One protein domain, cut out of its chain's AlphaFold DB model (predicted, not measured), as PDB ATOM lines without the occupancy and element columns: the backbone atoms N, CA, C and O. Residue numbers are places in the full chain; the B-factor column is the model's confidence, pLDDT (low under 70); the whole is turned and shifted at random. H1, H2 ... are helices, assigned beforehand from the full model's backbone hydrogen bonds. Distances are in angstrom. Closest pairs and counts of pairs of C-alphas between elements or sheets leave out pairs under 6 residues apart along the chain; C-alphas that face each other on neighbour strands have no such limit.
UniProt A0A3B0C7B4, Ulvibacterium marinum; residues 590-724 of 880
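What this domain is: This is residues 590 to 724 of the 880 residues of a protein of Ulvibacterium marinum (UniProt A0A3B0C7B4). Long H5 runs beside H3 and H6 in a loose three-helix up-and-down bundle, each helix running against the one before; H4 follows H3 towards one end of a rod, where the chain turns and H5 folds back along H4, H1 reaches out at the other end, and short H2 packs on H6. The printed part has 135 residues and six named helices, H1 to H6 in order, all helix. It is loose, radius of gyration of the C-alphas 18.9 A, spanning 68 by 28 by 24 A.

Where its parts are: Find C-alpha 663 at (21.814, -60.200, -15.838); from there H5, residues 663 to 691, runs 41.7 A. Look next for H6, 702 to 723, 31.3 A, ending at C-alpha 723 (14.819, -40.789, -14.229); H3, 619 to 638, 28.7 A; H4, 641 to 652; H2, 608 to 613; and H1, 590 to 603.

How they stand to each other: At Thr 683 and Leu 708, closest C-alphas 6.6 A apart, hairpin H5 and H6 touch. H6 touches H3 at Ile 625 and Ala 709, 6.2 A. H1 touches H3 at Ser 603 and Ser 620, 4.7 A. Every O i to N i+4 pair is within hydrogen-bond range in H2 to H6, and 9 of 10 in H1.

The domain as a whole: The printed part has no cut; pLDDT is under 70 at residues 590 to 605, 642 and 689 to 699.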
ATOM      1  N   ASN A 590     -11.381 -20.210  17.160       48.44
ATOM      2  CA  ASN A 590     -10.968 -18.965  16.500       48.44
ATOM      3  C   ASN A 590      -9.438 -18.816  16.358       48.44
ATOM      4  O   ASN A 590      -8.975 -18.209  15.391       48.44
ATOM      5  N   GLN A 591      -8.646 -19.401  17.265       53.28
ATOM      6  CA  GLN A 591      -7.183 -19.472  17.149       53.28
ATOM      7  C   GLN A 591      -6.768 -20.508  16.093       53.28
ATOM      8  O   GLN A 591      -5.860 -20.241  15.306       53.28
ATOM      9  N   LYS A 592      -7.479 -21.645  16.003       52.50
ATOM     10  CA  LYS A 592      -7.230 -22.681  14.984       52.50
ATOM     11  C   LYS A 592      -7.386 -22.128  13.560       52.50
ATOM     12  O   LYS A 592      -6.481 -22.303  12.748       52.50
ATOM     13  N   LYS A 593      -8.465 -21.390  13.267       51.69
ATOM     14  CA  LYS A 593      -8.761 -20.872  11.914       51.69
ATOM     15  C   LYS A 593      -7.714 -19.877  11.382       51.69
ATOM     16  O   LYS A 593      -7.266 -20.013  10.248       51.69
ATOM     17  N   GLN A 594      -7.257 -18.929  12.209       56.78
ATOM     18  CA  GLN A 594      -6.217 -17.963  11.808       56.78
ATOM     19  C   GLN A 594      -4.822 -18.595  11.657       56.78
ATOM     20  O   GLN A 594      -4.028 -18.141  10.830       56.78
ATOM     21  N   ILE A 595      -4.509 -19.631  12.446       57.94
ATOM     22  CA  ILE A 595      -3.249 -20.381  12.343       57.94
ATOM     23  C   ILE A 595      -3.251 -21.258  11.084       57.94
ATOM     24  O   ILE A 595      -2.251 -21.267  10.371       57.94
ATOM     25  N   LEU A 596      -4.369 -21.921  10.769       55.41
ATOM     26  CA  LEU A 596      -4.545 -22.744   9.564       55.41
ATOM     27  C   LEU A 596      -4.315 -21.942   8.270       55.41
ATOM     28  O   LEU A 596      -3.492 -22.347   7.450       55.41
ATOM     29  N   GLU A 597      -4.941 -20.769   8.121       55.81
ATOM     30  CA  GLU A 597      -4.805 -19.934   6.913       55.81
ATOM     31  C   GLU A 597      -3.392 -19.323   6.762       55.81
ATOM     32  O   GLU A 597      -2.827 -19.307   5.664       55.81
ATOM     33  N   LYS A 598      -2.760 -18.877   7.864       58.22
ATOM     34  CA  LYS A 598      -1.367 -18.372   7.840       58.22
ATOM     35  C   LYS A 598      -0.337 -19.478   7.588       58.22
ATOM     36  O   LYS A 598       0.661 -19.228   6.909       58.22
ATOM     37  N   GLN A 599      -0.546 -20.682   8.123       56.47
ATOM     38  CA  GLN A 599       0.389 -21.802   7.976       56.47
ATOM     39  C   GLN A 599       0.266 -22.503   6.613       56.47
ATOM     40  O   GLN A 599       1.286 -22.900   6.045       56.47
ATOM     41  N   GLU A 600      -0.924 -22.589   6.009       54.19
ATOM     42  CA  GLU A 600      -1.064 -23.093   4.633       54.19
ATOM     43  C   GLU A 600      -0.336 -22.212   3.613       54.19
ATOM     44  O   GLU A 600       0.336 -22.737   2.719       54.19
ATOM     45  N   ALA A 601      -0.381 -20.886   3.773       56.69
ATOM     46  CA  ALA A 601       0.393 -19.964   2.944       56.69
ATOM     47  C   ALA A 601       1.913 -20.153   3.131       56.69
ATOM     48  O   ALA A 601       2.654 -20.177   2.148       56.69
ATOM     49  N   GLN A 602       2.378 -20.372   4.369       57.75
ATOM     50  CA  GLN A 602       3.793 -20.640   4.678       57.75
ATOM     51  C   GLN A 602       4.288 -21.996   4.147       57.75
ATOM     52  O   GLN A 602       5.452 -22.107   3.761       57.75
ATOM     53  N   SER A 603       3.418 -23.008   4.032       56.06
ATOM     54  CA  SER A 603       3.772 -24.314   3.444       56.06
ATOM     55  C   SER A 603       4.256 -24.222   1.991       56.06
ATOM     56  O   SER A 603       4.990 -25.091   1.533       56.06
ATOM     57  N   LYS A 604       3.866 -23.173   1.250       56.16
ATOM     58  CA  LYS A 604       4.302 -22.954  -0.140       56.16
ATOM     59  C   LYS A 604       5.737 -22.420  -0.247       56.16
ATOM     60  O   LYS A 604       6.308 -22.491  -1.329       56.16
ATOM     61  N   VAL A 605       6.299 -21.897   0.845       61.78
ATOM     62  CA  VAL A 605       7.640 -21.283   0.886       61.78
ATOM     63  C   VAL A 605       8.689 -22.233   1.484       61.78
ATOM     64  O   VAL A 605       9.866 -22.111   1.167       61.78
ATOM     65  N   LEU A 606       8.272 -23.201   2.309       71.00
ATOM     66  CA  LEU A 606       9.158 -24.158   2.983       71.00
ATOM     67  C   LEU A 606       9.738 -25.216   2.025       71.00
ATOM     68  O   LEU A 606       9.052 -25.726   1.136       71.00
ATOM     69  N   ASN A 607      10.988 -25.621   2.266       80.50
ATOM     70  CA  ASN A 607      11.644 -26.737   1.573       80.50
ATOM     71  C   ASN A 607      11.951 -27.906   2.532       80.50
ATOM     72  O   ASN A 607      12.246 -27.700   3.707       80.50
ATOM     73  N   LEU A 608      11.964 -29.147   2.026       84.19
ATOM     74  CA  LEU A 608      12.331 -30.348   2.791       84.19
ATOM     75  C   LEU A 608      13.697 -30.195   3.478       84.19
ATOM     76  O   LEU A 608      13.834 -30.569   4.638       84.19
ATOM     77  N   LYS A 609      14.685 -29.583   2.805       84.38
ATOM     78  CA  LYS A 609      16.019 -29.332   3.385       84.38
ATOM     79  C   LYS A 609      15.964 -28.483   4.661       84.38
ATOM     80  O   LYS A 609      16.680 -28.766   5.619       84.38
ATOM     81  N   GLU A 610      15.090 -27.478   4.691       81.56
ATOM     82  CA  GLU A 610      14.924 -26.580   5.839       81.56
ATOM     83  C   GLU A 610      14.266 -27.298   7.019       81.56
ATOM     84  O   GLU A 610      14.709 -27.134   8.155       81.56
ATOM     85  N   ILE A 611      13.276 -28.155   6.744       84.75
ATOM     86  CA  ILE A 611      12.604 -28.978   7.763       84.75
ATOM     87  C   ILE A 611      13.577 -29.993   8.369       84.75
ATOM     88  O   ILE A 611      13.606 -30.180   9.583       84.75
ATOM     89  N   VAL A 612      14.419 -30.629   7.548       84.44
ATOM     90  CA  VAL A 612      15.446 -31.553   8.056       84.44
ATOM     91  C   VAL A 612      16.416 -30.806   8.977       84.44
ATOM     92  O   VAL A 612      16.719 -31.281  10.077       84.44
ATOM     93  N   ALA A 613      16.854 -29.612   8.568       79.69
ATOM     94  CA  ALA A 613      17.786 -28.804   9.343       79.69
ATOM     95  C   ALA A 613      17.179 -28.325  10.678       79.69
ATOM     96  O   ALA A 613      17.795 -28.481  11.739       79.69
ATOM     97  N   ASN A 614      15.963 -27.774  10.653       79.44
ATOM     98  CA  ASN A 614      15.321 -27.169  11.818       79.44
ATOM     99  C   ASN A 614      13.796 -27.415  11.839       79.44
ATOM    100  O   ASN A 614      13.036 -26.514  11.485       79.44
ATOM    101  N   PRO A 615      13.346 -28.613  12.258       81.12
ATOM    102  CA  PRO A 615      11.936 -28.971  12.304       81.12
ATOM    103  C   PRO A 615      11.244 -28.224  13.444       81.12
ATOM    104  O   PRO A 615      11.744 -28.187  14.573       81.12
ATOM    105  N   LYS A 616      10.070 -27.665  13.174       75.00
ATOM    106  CA  LYS A 616       9.243 -26.996  14.186       75.00
ATOM    107  C   LYS A 616       8.044 -27.833  14.615       75.00
ATOM    108  O   LYS A 616       7.440 -27.509  15.631       75.00
ATOM    109  N   GLY A 617       7.712 -28.894  13.881       70.38
ATOM    110  CA  GLY A 617       6.574 -29.753  14.202       70.38
ATOM    111  C   GLY A 617       5.225 -29.102  13.902       70.38
ATOM    112  O   GLY A 617       4.222 -29.463  14.496       70.38
ATOM    113  N   VAL A 618       5.174 -28.108  13.016       77.75
ATOM    114  CA  VAL A 618       3.946 -27.343  12.731       77.75
ATOM    115  C   VAL A 618       3.152 -27.948  11.569       77.75
ATOM    116  O   VAL A 618       3.717 -28.617  10.699       77.75
ATOM    117  N   LEU A 619       1.845 -27.672  11.493       74.50
ATOM    118  CA  LEU A 619       0.971 -28.184  10.426       74.50
ATOM    119  C   LEU A 619       1.461 -27.832   9.012       74.50
ATOM    120  O   LEU A 619       1.332 -28.654   8.104       74.50
ATOM    121  N   SER A 620       2.083 -26.665   8.810       75.75
ATOM    122  CA  SER A 620       2.661 -26.298   7.507       75.75
ATOM    123  C   SER A 620       3.768 -27.249   7.041       75.75
ATOM    124  O   SER A 620       3.887 -27.502   5.843       75.75
ATOM    125  N   GLU A 621       4.573 -27.785   7.967       81.56
ATOM    126  CA  GLU A 621       5.633 -28.757   7.664       81.56
ATOM    127  C   GLU A 621       5.029 -30.114   7.302       81.56
ATOM    128  O   GLU A 621       5.405 -30.708   6.291       81.56
ATOM    129  N   PHE A 622       4.031 -30.566   8.068       83.19
ATOM    130  CA  PHE A 622       3.295 -31.796   7.774       83.19
ATOM    131  C   PHE A 622       2.590 -31.731   6.409       83.19
ATOM    132  O   PHE A 622       2.710 -32.652   5.604       83.19
ATOM    133  N   LYS A 623       1.918 -30.615   6.097       81.62
ATOM    134  CA  LYS A 623       1.239 -30.411   4.807       81.62
ATOM    135  C   LYS A 623       2.202 -30.378   3.624       81.62
ATOM    136  O   LYS A 623       1.851 -30.859   2.546       81.62
ATOM    137  N   LEU A 624       3.416 -29.848   3.806       84.88
ATOM    138  CA  LEU A 624       4.456 -29.944   2.783       84.88
ATOM    139  C   LEU A 624       4.870 -31.405   2.560       84.88
ATOM    140  O   LEU A 624       4.941 -31.835   1.413       84.88
ATOM    141  N   ILE A 625       5.119 -32.163   3.631       87.69
ATOM    142  CA  ILE A 625       5.480 -33.590   3.565       87.69
ATOM    143  C   ILE A 625       4.380 -34.390   2.848       87.69
ATOM    144  O   ILE A 625       4.690 -35.143   1.928       87.69
ATOM    145  N   GLU A 626       3.107 -34.171   3.191       86.56
ATOM    146  CA  GLU A 626       1.952 -34.799   2.528       86.56
ATOM    147  C   GLU A 626       1.925 -34.477   1.026       86.56
ATOM    148  O   GLU A 626       1.853 -35.383   0.194       86.56
ATOM    149  N   ARG A 627       2.078 -33.199   0.652       86.81
ATOM    150  CA  ARG A 627       2.131 -32.786  -0.761       86.81
ATOM    151  C   ARG A 627       3.295 -33.439  -1.509       86.81
ATOM    152  O   ARG A 627       3.103 -33.908  -2.627       86.81
ATOM    153  N   ARG A 628       4.485 -33.487  -0.903       88.00
ATOM    154  CA  ARG A 628       5.685 -34.084  -1.511       88.00
ATOM    155  C   ARG A 628       5.559 -35.591  -1.698       88.00
ATOM    156  O   ARG A 628       6.054 -36.100  -2.696       88.00
ATOM    157  N   LEU A 629       4.886 -36.290  -0.786       88.31
ATOM    158  CA  LEU A 629       4.616 -37.719  -0.935       88.31
ATOM    159  C   LEU A 629       3.644 -37.986  -2.095       88.31
ATOM    160  O   LEU A 629       3.890 -38.878  -2.898       88.31
ATOM    161  N   ILE A 630       2.603 -37.160  -2.247       86.69
ATOM    162  CA  ILE A 630       1.670 -37.241  -3.386       86.69
ATOM    163  C   ILE A 630       2.379 -36.931  -4.715       86.69
ATOM    164  O   ILE A 630       2.124 -37.588  -5.723       86.69
ATOM    165  N   GLU A 631       3.263 -35.928  -4.746       86.75
ATOM    166  CA  GLU A 631       4.101 -35.639  -5.920       86.75
ATOM    167  C   GLU A 631       4.977 -36.843  -6.282       86.75
ATOM    168  O   GLU A 631       4.990 -37.254  -7.440       86.75
ATOM    169  N   LEU A 632       5.644 -37.446  -5.294       87.19
ATOM    170  CA  LEU A 632       6.468 -38.639  -5.481       87.19
ATOM    171  C   LEU A 632       5.645 -39.818  -6.020       87.19
ATOM    172  O   LEU A 632       6.064 -40.455  -6.980       87.19
ATOM    173  N   GLN A 633       4.446 -40.054  -5.478       86.69
ATOM    174  CA  GLN A 633       3.530 -41.090  -5.962       86.69
ATOM    175  C   GLN A 633       3.180 -40.898  -7.443       86.69
ATOM    176  O   GLN A 633       3.215 -41.855  -8.211       86.69
ATOM    177  N   LYS A 634       2.888 -39.661  -7.869       84.56
ATOM    178  CA  LYS A 634       2.597 -39.356  -9.280       84.56
ATOM    179  C   LYS A 634       3.782 -39.652 -10.192       84.56
ATOM    180  O   LYS A 634       3.570 -40.127 -11.303       84.56
ATOM    181  N   VAL A 635       5.004 -39.363  -9.742       82.06
ATOM    182  CA  VAL A 635       6.213 -39.687 -10.512       82.06
ATOM    183  C   VAL A 635       6.378 -41.202 -10.612       82.06
ATOM    184  O   VAL A 635       6.550 -41.706 -11.714       82.06
ATOM    185  N   ILE A 636       6.212 -41.941  -9.509       80.44
ATOM    186  CA  ILE A 636       6.308 -43.409  -9.507       80.44
ATOM    187  C   ILE A 636       5.297 -44.039 -10.475       80.44
ATOM    188  O   ILE A 636       5.658 -44.911 -11.262       80.44
ATOM    189  N   SER A 637       4.041 -43.578 -10.446       78.44
ATOM    190  CA  SER A 637       2.993 -44.079 -11.341       78.44
ATOM    191  C   SER A 637       3.248 -43.740 -12.811       78.44
ATOM    192  O   SER A 637       2.905 -44.538 -13.675       78.44
ATOM    193  N   LYS A 638       3.841 -42.577 -13.108       74.06
ATOM    194  CA  LYS A 638       4.162 -42.159 -14.480       74.06
ATOM    195  C   LYS A 638       5.343 -42.934 -15.069       74.06
ATOM    196  O   LYS A 638       5.332 -43.232 -16.254       74.06
ATOM    197  N   GLU A 639       6.351 -43.234 -14.258       72.12
ATOM    198  CA  GLU A 639       7.568 -43.929 -14.698       72.12
ATOM    199  C   GLU A 639       7.391 -45.459 -14.769       72.12
ATOM    200  O   GLU A 639       8.348 -46.166 -15.063       72.12
ATOM    201  N   HIS A 640       6.183 -45.985 -14.508       72.56
ATOM    202  CA  HIS A 640       5.850 -47.414 -14.615       72.56
ATOM    203  C   HIS A 640       6.817 -48.354 -13.858       72.56
ATOM    204  O   HIS A 640       6.995 -49.504 -14.243       72.56
ATOM    205  N   LEU A 641       7.407 -47.902 -12.741       70.75
ATOM    206  CA  LEU A 641       8.425 -48.645 -11.972       70.75
ATOM    207  C   LEU A 641       8.001 -50.076 -11.581       70.75
ATOM    208  O   LEU A 641       8.826 -50.983 -11.575       70.75
ATOM    209  N   LEU A 642       6.714 -50.281 -11.282       66.50
ATOM    210  CA  LEU A 642       6.148 -51.600 -10.971       66.50
ATOM    211  C   LEU A 642       6.108 -52.524 -12.196       66.50
ATOM    212  O   LEU A 642       6.401 -53.706 -12.079       66.50
ATOM    213  N   GLN A 643       5.806 -51.973 -13.370       75.69
ATOM    214  CA  GLN A 643       5.759 -52.724 -14.621       75.69
ATOM    215  C   GLN A 643       7.173 -53.082 -15.096       75.69
ATOM    216  O   GLN A 643       7.426 -54.219 -15.462       75.69
ATOM    217  N   VAL A 644       8.125 -52.153 -14.951       78.31
ATOM    218  CA  VAL A 644       9.554 -52.397 -15.217       78.31
ATOM    219  C   VAL A 644      10.101 -53.534 -14.345       78.31
ATOM    220  O   VAL A 644      10.864 -54.374 -14.815       78.31
ATOM    221  N   LYS A 645       9.687 -53.599 -13.074       81.75
ATOM    222  CA  LYS A 645      10.043 -54.699 -12.169       81.75
ATOM    223  C   LYS A 645       9.474 -56.038 -12.643       81.75
ATOM    224  O   LYS A 645      10.195 -57.031 -12.628       81.75
ATOM    225  N   GLU A 646       8.204 -56.074 -13.045       81.44
ATOM    226  CA  GLU A 646       7.565 -57.283 -13.581       81.44
ATOM    227  C   GLU A 646       8.225 -57.752 -14.884       81.44
ATOM    228  O   GLU A 646       8.491 -58.945 -15.025       81.44
ATOM    229  N   ASP A 647       8.578 -56.826 -15.778       83.31
ATOM    230  CA  ASP A 647       9.298 -57.118 -17.020       83.31
ATOM    231  C   ASP A 647      10.668 -57.757 -16.719       83.31
ATOM    232  O   ASP A 647      10.993 -58.825 -17.242       83.31
ATOM    233  N   TYR A 648      11.437 -57.182 -15.786       84.44
ATOM    234  CA  TYR A 648      12.725 -57.737 -15.354       84.44
ATOM    235  C   TYR A 648      12.608 -59.092 -14.638       84.44
ATOM    236  O   TYR A 648      13.445 -59.974 -14.847       84.44
ATOM    237  N   LEU A 649      11.569 -59.300 -13.823       82.94
ATOM    238  CA  LEU A 649      11.281 -60.603 -13.207       82.94
ATOM    239  C   LEU A 649      10.869 -61.649 -14.256       82.94
ATOM    240  O   LEU A 649      11.217 -62.822 -14.120       82.94
ATOM    241  N   GLY A 650      10.181 -61.234 -15.322       81.50
ATOM    242  CA  GLY A 650       9.880 -62.073 -16.482       81.50
ATOM    243  C   GLY A 650      11.143 -62.510 -17.225       81.50
ATOM    244  O   GLY A 650      11.290 -63.691 -17.553       81.50
ATOM    245  N   GLU A 651      12.103 -61.601 -17.419       78.56
ATOM    246  CA  GLU A 651      13.399 -61.918 -18.032       78.56
ATOM    247  C   GLU A 651      14.207 -62.940 -17.213       78.56
ATOM    248  O   GLU A 651      14.830 -63.831 -17.803       78.56
ATOM    249  N   MET A 652      14.133 -62.893 -15.874       79.75
ATOM    250  CA  MET A 652      14.762 -63.882 -14.980       79.75
ATOM    251  C   MET A 652      14.239 -65.313 -15.175       79.75
ATOM    252  O   MET A 652      14.953 -66.271 -14.870       79.75
ATOM    253  N   GLY A 653      13.011 -65.465 -15.677       74.94
ATOM    254  CA  GLY A 653      12.400 -66.760 -15.983       74.94
ATOM    255  C   GLY A 653      12.951 -67.427 -17.246       74.94
ATOM    256  O   GLY A 653      12.660 -68.598 -17.494       74.94
ATOM    257  N   SER A 654      13.752 -66.718 -18.050       78.88
ATOM    258  CA  SER A 654      14.348 -67.276 -19.265       78.88
ATOM    259  C   SER A 654      15.583 -68.135 -18.962       78.88
ATOM    260  O   SER A 654      16.431 -67.802 -18.133       78.88
ATOM    261  N   THR A 655      15.725 -69.252 -19.679       71.19
ATOM    262  CA  THR A 655      16.832 -70.211 -19.507       71.19
ATOM    263  C   THR A 655      18.210 -69.620 -19.835       71.19
ATOM    264  O   THR A 655      19.221 -70.086 -19.316       71.19
ATOM    265  N   GLU A 656      18.261 -68.564 -20.652       74.31
ATOM    266  CA  GLU A 656      19.491 -67.867 -21.052       74.31
ATOM    267  C   GLU A 656      19.853 -66.669 -20.163       74.31
ATOM    268  O   GLU A 656      20.954 -66.130 -20.278       74.31
ATOM    269  N   PHE A 657      18.961 -66.209 -19.282       81.25
ATOM    270  CA  PHE A 657      19.229 -65.041 -18.436       81.25
ATOM    271  C   PHE A 657      20.485 -65.237 -17.589       81.25
ATOM    272  O   PHE A 657      21.366 -64.380 -17.518       81.25
ATOM    273  N   TRP A 658      20.626 -66.422 -16.998       77.56
ATOM    274  CA  TRP A 658      21.747 -66.733 -16.125       77.56
ATOM    275  C   TRP A 658      23.073 -66.919 -16.873       77.56
ATOM    276  O   TRP A 658      24.105 -66.985 -16.219       77.56
ATOM    277  N   SER A 659      23.117 -66.957 -18.202       76.06
ATOM    278  CA  SER A 659      24.385 -66.975 -18.949       76.06
ATOM    279  C   SER A 659      24.794 -65.597 -19.481       76.06
ATOM    280  O   SER A 659      25.953 -65.415 -19.858       76.06
ATOM    281  N   LYS A 660      23.890 -64.610 -19.456       78.69
ATOM    282  CA  LYS A 660      24.105 -63.265 -20.007       78.69
ATOM    283  C   LYS A 660      24.840 -62.333 -19.026       78.69
ATOM    284  O   LYS A 660      24.481 -62.278 -17.847       78.69
ATOM    285  N   PRO A 661      25.869 -61.580 -19.458       73.56
ATOM    286  CA  PRO A 661      26.549 -60.594 -18.612       73.56
ATOM    287  C   PRO A 661      25.652 -59.410 -18.202       73.56
ATOM    288  O   PRO A 661      25.944 -58.765 -17.192       73.56
ATOM    289  N   GLU A 662      24.557 -59.163 -18.921       76.19
ATOM    290  CA  GLU A 662      23.544 -58.134 -18.642       76.19
ATOM    291  C   GLU A 662      22.669 -58.479 -17.422       76.19
ATOM    292  O   GLU A 662      22.098 -57.590 -16.795       76.19
ATOM    293  N   ARG A 663      22.627 -59.751 -16.988       80.94
ATOM    294  CA  ARG A 663      21.814 -60.200 -15.838       80.94
ATOM    295  C   ARG A 663      22.067 -59.405 -14.561       80.94
ATOM    296  O   ARG A 663      21.182 -59.230 -13.738       80.94
ATOM    297  N   TYR A 664      23.297 -58.940 -14.369       73.94
ATOM    298  CA  TYR A 664      23.678 -58.205 -13.168       73.94
ATOM    299  C   TYR A 664      23.181 -56.761 -13.183       73.94
ATOM    300  O   TYR A 664      22.961 -56.202 -12.116       73.94
ATOM    301  N   GLU A 665      23.023 -56.165 -14.369       74.88
ATOM    302  CA  GLU A 665      22.353 -54.869 -14.511       74.88
ATOM    303  C   GLU A 665      20.896 -55.029 -14.103       74.88
ATOM    304  O   GLU A 665      20.441 -54.342 -13.199       74.88
ATOM    305  N   ILE A 666      20.227 -56.049 -14.639       79.88
ATOM    306  CA  ILE A 666      18.832 -56.363 -14.319       79.88
ATOM    307  C   ILE A 666      18.641 -56.658 -12.820       79.88
ATOM    308  O   ILE A 666      17.750 -56.102 -12.184       79.88
ATOM    309  N   LEU A 667      19.510 -57.468 -12.206       78.50
ATOM    310  CA  LEU A 667      19.445 -57.757 -10.766       78.50
ATOM    311  C   LEU A 667      19.710 -56.516  -9.900       78.50
ATOM    312  O   LEU A 667      19.076 -56.358  -8.858       78.50
ATOM    313  N   SER A 668      20.623 -55.636 -10.320       76.19
ATOM    314  CA  SER A 668      20.893 -54.369  -9.628       76.19
ATOM    315  C   SER A 668      19.700 -53.412  -9.710       76.19
ATOM    316  O   SER A 668      19.391 -52.726  -8.733       76.19
ATOM    317  N   GLU A 669      19.015 -53.376 -10.854       80.06
ATOM    318  CA  GLU A 669      17.782 -52.608 -11.058       80.06
ATOM    319  C   GLU A 669      16.645 -53.135 -10.170       80.06
ATOM    320  O   GLU A 669      16.022 -52.352  -9.451       80.06
ATOM    321  N   ILE A 670      16.433 -54.456 -10.114       81.75
ATOM    322  CA  ILE A 670      15.446 -55.077  -9.212       81.75
ATOM    323  C   ILE A 670      15.763 -54.751  -7.745       81.75
ATOM    324  O   ILE A 670      14.882 -54.301  -7.012       81.75
ATOM    325  N   GLU A 671      17.020 -54.908  -7.311       81.69
ATOM    326  CA  GLU A 671      17.433 -54.599  -5.933       81.69
ATOM    327  C   GLU A 671      17.211 -53.116  -5.586       81.69
ATOM    328  O   GLU A 671      16.862 -52.766  -4.453       81.69
ATOM    329  N   PHE A 672      17.432 -52.207  -6.541       82.81
ATOM    330  CA  PHE A 672      17.127 -50.792  -6.359       82.81
ATOM    331  C   PHE A 672      15.621 -50.557  -6.194       82.81
ATOM    332  O   PHE A 672      15.230 -49.884  -5.234       82.81
ATOM    333  N   ILE A 673      14.793 -51.127  -7.075       84.38
ATOM    334  CA  ILE A 673      13.332 -50.978  -7.030       84.38
ATOM    335  C   ILE A 673      12.775 -51.541  -5.716       84.38
ATOM    336  O   ILE A 673      12.006 -50.849  -5.053       84.38
ATOM    337  N   ASP A 674      13.220 -52.719  -5.270       82.62
ATOM    338  CA  ASP A 674      12.795 -53.329  -3.999       82.62
ATOM    339  C   ASP A 674      13.148 -52.463  -2.784       82.62
ATOM    340  O   ASP A 674      12.322 -52.223  -1.895       82.62
ATOM    341  N   ARG A 675      14.388 -51.956  -2.732       83.06
ATOM    342  CA  ARG A 675      14.816 -51.049  -1.656       83.06
ATOM    343  C   ARG A 675      13.991 -49.767  -1.668       83.06
ATOM    344  O   ARG A 675      13.623 -49.269  -0.599       83.06
ATOM    345  N   PHE A 676      13.727 -49.221  -2.853       86.44
ATOM    346  CA  PHE A 676      12.947 -48.003  -3.033       86.44
ATOM    347  C   PHE A 676      11.491 -48.191  -2.596       86.44
ATOM    348  O   PHE A 676      10.997 -47.400  -1.793       86.44
ATOM    349  N   GLU A 677      10.838 -49.258  -3.055       84.12
ATOM    350  CA  GLU A 677       9.467 -49.635  -2.705       84.12
ATOM    351  C   GLU A 677       9.321 -49.803  -1.190       84.12
ATOM    352  O   GLU A 677       8.500 -49.125  -0.571       84.12
ATOM    353  N   SER A 678      10.212 -50.568  -0.551       81.00
ATOM    354  CA  SER A 678      10.187 -50.752   0.905       81.00
ATOM    355  C   SER A 678      10.350 -49.433   1.673       81.00
ATOM    356  O   SER A 678       9.640 -49.160   2.653       81.00
ATOM    357  N   ALA A 679      11.265 -48.565   1.231       82.31
ATOM    358  CA  ALA A 679      11.480 -47.264   1.856       82.31
ATOM    359  C   ALA A 679      10.286 -46.314   1.645       82.31
ATOM    360  O   ALA A 679       9.928 -45.559   2.561       82.31
ATOM    361  N   TYR A 680       9.649 -46.365   0.475       87.00
ATOM    362  CA  TYR A 680       8.446 -45.609   0.137       87.00
ATOM    363  C   TYR A 680       7.232 -46.068   0.954       87.00
ATOM    364  O   TYR A 680       6.577 -45.236   1.588       87.00
ATOM    365  N   GLU A 681       6.970 -47.372   1.038       83.31
ATOM    366  CA  GLU A 681       5.892 -47.950   1.851       83.31
ATOM    367  C   GLU A 681       6.045 -47.592   3.327       83.31
ATOM    368  O   GLU A 681       5.099 -47.130   3.969       83.31
ATOM    369  N   THR A 682       7.261 -47.720   3.862       78.31
ATOM    370  CA  THR A 682       7.541 -47.352   5.254       78.31
ATOM    371  C   THR A 682       7.287 -45.860   5.489       78.31
ATOM    372  O   THR A 682       6.760 -45.470   6.530       78.31
ATOM    373  N   THR A 683       7.650 -45.000   4.533       85.25
ATOM    374  CA  THR A 683       7.424 -43.546   4.624       85.25
ATOM    375  C   THR A 683       5.935 -43.201   4.544       85.25
ATOM    376  O   THR A 683       5.461 -42.387   5.335       85.25
ATOM    377  N   THR A 684       5.190 -43.867   3.662       83.38
ATOM    378  CA  THR A 684       3.736 -43.712   3.500       83.38
ATOM    379  C   THR A 684       2.987 -44.179   4.746       83.38
ATOM    380  O   THR A 684       2.167 -43.442   5.287       83.38
ATOM    381  N   SER A 685       3.336 -45.355   5.270       76.75
ATOM    382  CA  SER A 685       2.767 -45.912   6.501       76.75
ATOM    383  C   SER A 685       2.983 -44.986   7.699       76.75
ATOM    384  O   SER A 685       2.048 -44.700   8.443       76.75
ATOM    385  N   LEU A 686       4.192 -44.435   7.858       75.25
ATOM    386  CA  LEU A 686       4.476 -43.463   8.918       75.25
ATOM    387  C   LEU A 686       3.666 -42.167   8.765       75.25
ATOM    388  O   LEU A 686       3.199 -41.630   9.769       75.25
ATOM    389  N   LEU A 687       3.487 -41.667   7.538       81.56
ATOM    390  CA  LEU A 687       2.694 -40.464   7.279       81.56
ATOM    391  C   LEU A 687       1.203 -40.685   7.578       81.56
ATOM    392  O   LEU A 687       0.602 -39.873   8.279       81.56
ATOM    393  N   GLU A 688       0.616 -41.785   7.096       76.62
ATOM    394  CA  GLU A 688      -0.790 -42.138   7.348       76.62
ATOM    395  C   GLU A 688      -1.059 -42.359   8.843       76.62
ATOM    396  O   GLU A 688      -2.080 -41.923   9.378       76.62
ATOM    397  N   ARG A 689      -0.097 -42.938   9.571       66.25
ATOM    398  CA  ARG A 689      -0.169 -43.060  11.035       66.25
ATOM    399  C   ARG A 689      -0.128 -41.702  11.737       66.25
ATOM    400  O   ARG A 689      -0.882 -41.485  12.682       66.25
ATOM    401  N   LEU A 690       0.705 -40.770  11.265       69.19
ATOM    402  CA  LEU A 690       0.777 -39.400  11.797       69.19
ATOM    403  C   LEU A 690      -0.476 -38.568  11.500       69.19
ATOM    404  O   LEU A 690      -0.801 -37.670  12.279       69.19
ATOM    405  N   LYS A 691      -1.180 -38.880  10.409       68.81
ATOM    406  CA  LYS A 691      -2.451 -38.256  10.023       68.81
ATOM    407  C   LYS A 691      -3.577 -38.577  11.011       68.81
ATOM    408  O   LYS A 691      -4.384 -37.700  11.303       68.81
ATOM    409  N   GLY A 692      -3.598 -39.792  11.574       60.81
ATOM    410  CA  GLY A 692      -4.587 -40.227  12.570       60.81
ATOM    411  C   GLY A 692      -6.048 -40.151  12.084       60.81
ATOM    412  O   GLY A 692      -6.329 -39.856  10.926       60.81
ATOM    413  N   ARG A 693      -7.021 -40.422  12.973       47.31
ATOM    414  CA  ARG A 693      -8.466 -40.296  12.657       47.31
ATOM    415  C   ARG A 693      -8.996 -38.851  12.730       47.31
ATOM    416  O   ARG A 693     -10.050 -38.575  12.166       47.31
ATOM    417  N   ASN A 694      -8.273 -37.934  13.384       48.62
ATOM    418  CA  ASN A 694      -8.665 -36.528  13.541       48.62
ATOM    419  C   ASN A 694      -7.952 -35.641  12.512       48.62
ATOM    420  O   ASN A 694      -6.750 -35.413  12.606       48.62
ATOM    421  N   LYS A 695      -8.711 -35.086  11.558       52.16
ATOM    422  CA  LYS A 695      -8.212 -34.257  10.441       52.16
ATOM    423  C   LYS A 695      -7.622 -32.886  10.837       52.16
ATOM    424  O   LYS A 695      -7.182 -32.159   9.951       52.16
ATOM    425  N   GLU A 696      -7.597 -32.518  12.121       51.84
ATOM    426  CA  GLU A 696      -7.354 -31.137  12.589       51.84
ATOM    427  C   GLU A 696      -6.221 -31.003  13.628       51.84
ATOM    428  O   GLU A 696      -6.325 -30.219  14.572       51.84
ATOM    429  N   ARG A 697      -5.130 -31.765  13.474       62.53
ATOM    430  CA  ARG A 697      -3.947 -31.673  14.351       62.53
ATOM    431  C   ARG A 697      -3.050 -30.491  13.959       62.53
ATOM    432  O   ARG A 697      -2.631 -30.397  12.804       62.53
ATOM    433  N   LEU A 698      -2.721 -29.613  14.911       59.59
ATOM    434  CA  LEU A 698      -1.943 -28.382  14.666       59.59
ATOM    435  C   LEU A 698      -0.448 -28.493  15.008       59.59
ATOM    436  O   LEU A 698       0.351 -27.688  14.518       59.59
ATOM    437  N   SER A 699      -0.068 -29.488  15.812       62.81
ATOM    438  CA  SER A 699       1.313 -29.751  16.231       62.81
ATOM    439  C   SER A 699       1.660 -31.240  16.135       62.81
ATOM    440  O   SER A 699       0.855 -32.110  16.473       62.81
ATOM    441  N   TYR A 700       2.872 -31.528  15.677       71.25
ATOM    442  CA  TYR A 700       3.438 -32.845  15.411       71.25
ATOM    443  C   TYR A 700       4.809 -32.943  16.086       71.25
ATOM    444  O   TYR A 700       5.505 -31.940  16.249       71.25
ATOM    445  N   ASP A 701       5.249 -34.153  16.432       73.88
ATOM    446  CA  ASP A 701       6.604 -34.348  16.952       73.88
ATOM    447  C   ASP A 701       7.643 -33.894  15.908       73.88
ATOM    448  O   ASP A 701       7.731 -34.428  14.796       73.88
ATOM    449  N   SER A 702       8.457 -32.903  16.278       72.62
ATOM    450  CA  SER A 702       9.491 -32.322  15.418       72.62
ATOM    451  C   SER A 702      10.552 -33.344  14.986       72.62
ATOM    452  O   SER A 702      11.092 -33.246  13.881       72.62
ATOM    453  N   LYS A 703      10.827 -34.376  15.794       76.06
ATOM    454  CA  LYS A 703      11.732 -35.478  15.434       76.06
ATOM    455  C   LYS A 703      11.127 -36.363  14.351       76.06
ATOM    456  O   LYS A 703      11.838 -36.731  13.413       76.06
ATOM    457  N   LEU A 704       9.835 -36.680  14.445       75.00
ATOM    458  CA  LEU A 704       9.135 -37.477  13.432       75.00
ATOM    459  C   LEU A 704       8.997 -36.709  12.116       75.00
ATOM    460  O   LEU A 704       9.289 -37.262  11.056       75.00
ATOM    461  N   ILE A 705       8.659 -35.421  12.187       82.12
ATOM    462  CA  ILE A 705       8.618 -34.527  11.023       82.12
ATOM    463  C   ILE A 705       9.990 -34.444  10.344       82.12
ATOM    464  O   ILE A 705      10.076 -34.608   9.127       82.12
ATOM    465  N   ARG A 706      11.084 -34.298  11.107       83.81
ATOM    466  CA  ARG A 706      12.453 -34.360  10.564       83.81
ATOM    467  C   ARG A 706      12.748 -35.697   9.889       83.81
ATOM    468  O   ARG A 706      13.298 -35.700   8.790       83.81
ATOM    469  N   LYS A 707      12.387 -36.824  10.515       83.44
ATOM    470  CA  LYS A 707      12.628 -38.177   9.975       83.44
ATOM    471  C   LYS A 707      11.875 -38.390   8.658       83.44
ATOM    472  O   LYS A 707      12.469 -38.869   7.693       83.44
ATOM    473  N   LEU A 708      10.607 -37.983   8.590       86.69
ATOM    474  CA  LEU A 708       9.796 -38.040   7.371       86.69
ATOM    475  C   LEU A 708      10.328 -37.122   6.271       86.69
ATOM    476  O   LEU A 708      10.509 -37.570   5.141       86.69
ATOM    477  N   ALA A 709      10.628 -35.862   6.599       89.19
ATOM    478  CA  ALA A 709      11.183 -34.910   5.641       89.19
ATOM    479  C   ALA A 709      12.507 -35.413   5.052       89.19
ATOM    480  O   ALA A 709      12.739 -35.281   3.853       89.19
ATOM    481  N   GLN A 710      13.350 -36.041   5.876       89.00
ATOM    482  CA  GLN A 710      14.623 -36.595   5.431       89.00
ATOM    483  C   GLN A 710      14.443 -37.808   4.514       89.00
ATOM    484  O   GLN A 710      15.125 -37.906   3.496       89.00
ATOM    485  N   ARG A 711      13.524 -38.722   4.846       90.31
ATOM    486  CA  ARG A 711      13.219 -39.880   3.992       90.31
ATOM    487  C   ARG A 711      12.660 -39.447   2.643       90.31
ATOM    488  O   ARG A 711      13.176 -39.878   1.621       90.31
ATOM    489  N   LEU A 712      11.690 -38.533   2.634       90.38
ATOM    490  CA  LEU A 712      11.157 -37.973   1.391       90.38
ATOM    491  C   LEU A 712      12.215 -37.221   0.588       90.38
ATOM    492  O   LEU A 712      12.234 -37.324  -0.633       90.38
ATOM    493  N   TYR A 713      13.109 -36.483   1.250       90.38
ATOM    494  CA  TYR A 713      14.223 -35.824   0.575       90.38
ATOM    495  C   TYR A 713      15.103 -36.836  -0.171       90.38
ATOM    496  O   TYR A 713      15.397 -36.620  -1.343       90.38
ATOM    497  N   LEU A 714      15.471 -37.948   0.469       90.44
ATOM    498  CA  LEU A 714      16.298 -38.993  -0.143       90.44
ATOM    499  C   LEU A 714      15.561 -39.779  -1.231       90.44
ATOM    500  O   LEU A 714      16.141 -40.026  -2.281       90.44
ATOM    501  N   LEU A 715      14.287 -40.119  -1.023       90.44
ATOM    502  CA  LEU A 715      13.465 -40.790  -2.036       90.44
ATOM    503  C   LEU A 715      13.296 -39.918  -3.286       90.44
ATOM    504  O   LEU A 715      13.445 -40.410  -4.399       90.44
ATOM    505  N   ASN A 716      13.079 -38.611  -3.116       89.00
ATOM    506  CA  ASN A 716      13.028 -37.677  -4.240       89.00
ATOM    507  C   ASN A 716      14.358 -37.632  -5.005       89.00
ATOM    508  O   ASN A 716      14.349 -37.573  -6.231       89.00
ATOM    509  N   GLN A 717      15.499 -37.671  -4.309       87.12
ATOM    510  CA  GLN A 717      16.801 -37.754  -4.979       87.12
ATOM    511  C   GLN A 717      16.972 -39.084  -5.717       87.12
ATOM    512  O   GLN A 717      17.403 -39.072  -6.862       87.12
ATOM    513  N   ALA A 718      16.572 -40.205  -5.107       87.94
ATOM    514  CA  ALA A 718      16.650 -41.525  -5.727       87.94
ATOM    515  C   ALA A 718      15.891 -41.575  -7.056       87.94
ATOM    516  O   ALA A 718      16.476 -41.958  -8.067       87.94
ATOM    517  N   VAL A 719      14.627 -41.131  -7.063       86.38
ATOM    518  CA  VAL A 719      13.787 -41.116  -8.270       86.38
ATOM    519  C   VAL A 719      14.330 -40.148  -9.309       86.38
ATOM    520  O   VAL A 719      14.417 -40.503 -10.476       86.38
ATOM    521  N   ASN A 720      14.753 -38.948  -8.912       85.81
ATOM    522  CA  ASN A 720      15.327 -38.000  -9.867       85.81
ATOM    523  C   ASN A 720      16.614 -38.542 -10.497       85.81
ATOM    524  O   ASN A 720      16.809 -38.391 -11.701       85.81
ATOM    525  N   SER A 721      17.493 -39.170  -9.716       84.56
ATOM    526  CA  SER A 721      18.689 -39.824 -10.250       84.56
ATOM    527  C   SER A 721      18.324 -40.986 -11.170       84.56
ATOM    528  O   SER A 721      18.906 -41.094 -12.242       84.56
ATOM    529  N   TYR A 722      17.306 -41.774 -10.817       83.62
ATOM    530  CA  TYR A 722      16.802 -42.869 -11.643       83.62
ATOM    531  C   TYR A 722      16.292 -42.383 -13.008       83.62
ATOM    532  O   TYR A 722      16.781 -42.817 -14.048       83.62
ATOM    533  N   VAL A 723      15.396 -41.390 -13.011       81.94
ATOM    534  CA  VAL A 723      14.819 -40.789 -14.229       81.94
ATOM    535  C   VAL A 723      15.900 -40.174 -15.122       81.94
ATOM    536  O   VAL A 723      15.850 -40.290 -16.344       81.94
ATOM    537  N   ASN A 724      16.915 -39.547 -14.524       82.56
ATOM    538  CA  ASN A 724      18.025 -38.946 -15.265       82.56
ATOM    539  C   ASN A 724      19.130 -39.949 -15.645       82.56
ATOM    540  O   ASN A 724      20.147 -39.530 -16.200       82.56
TER     541      ASN A 724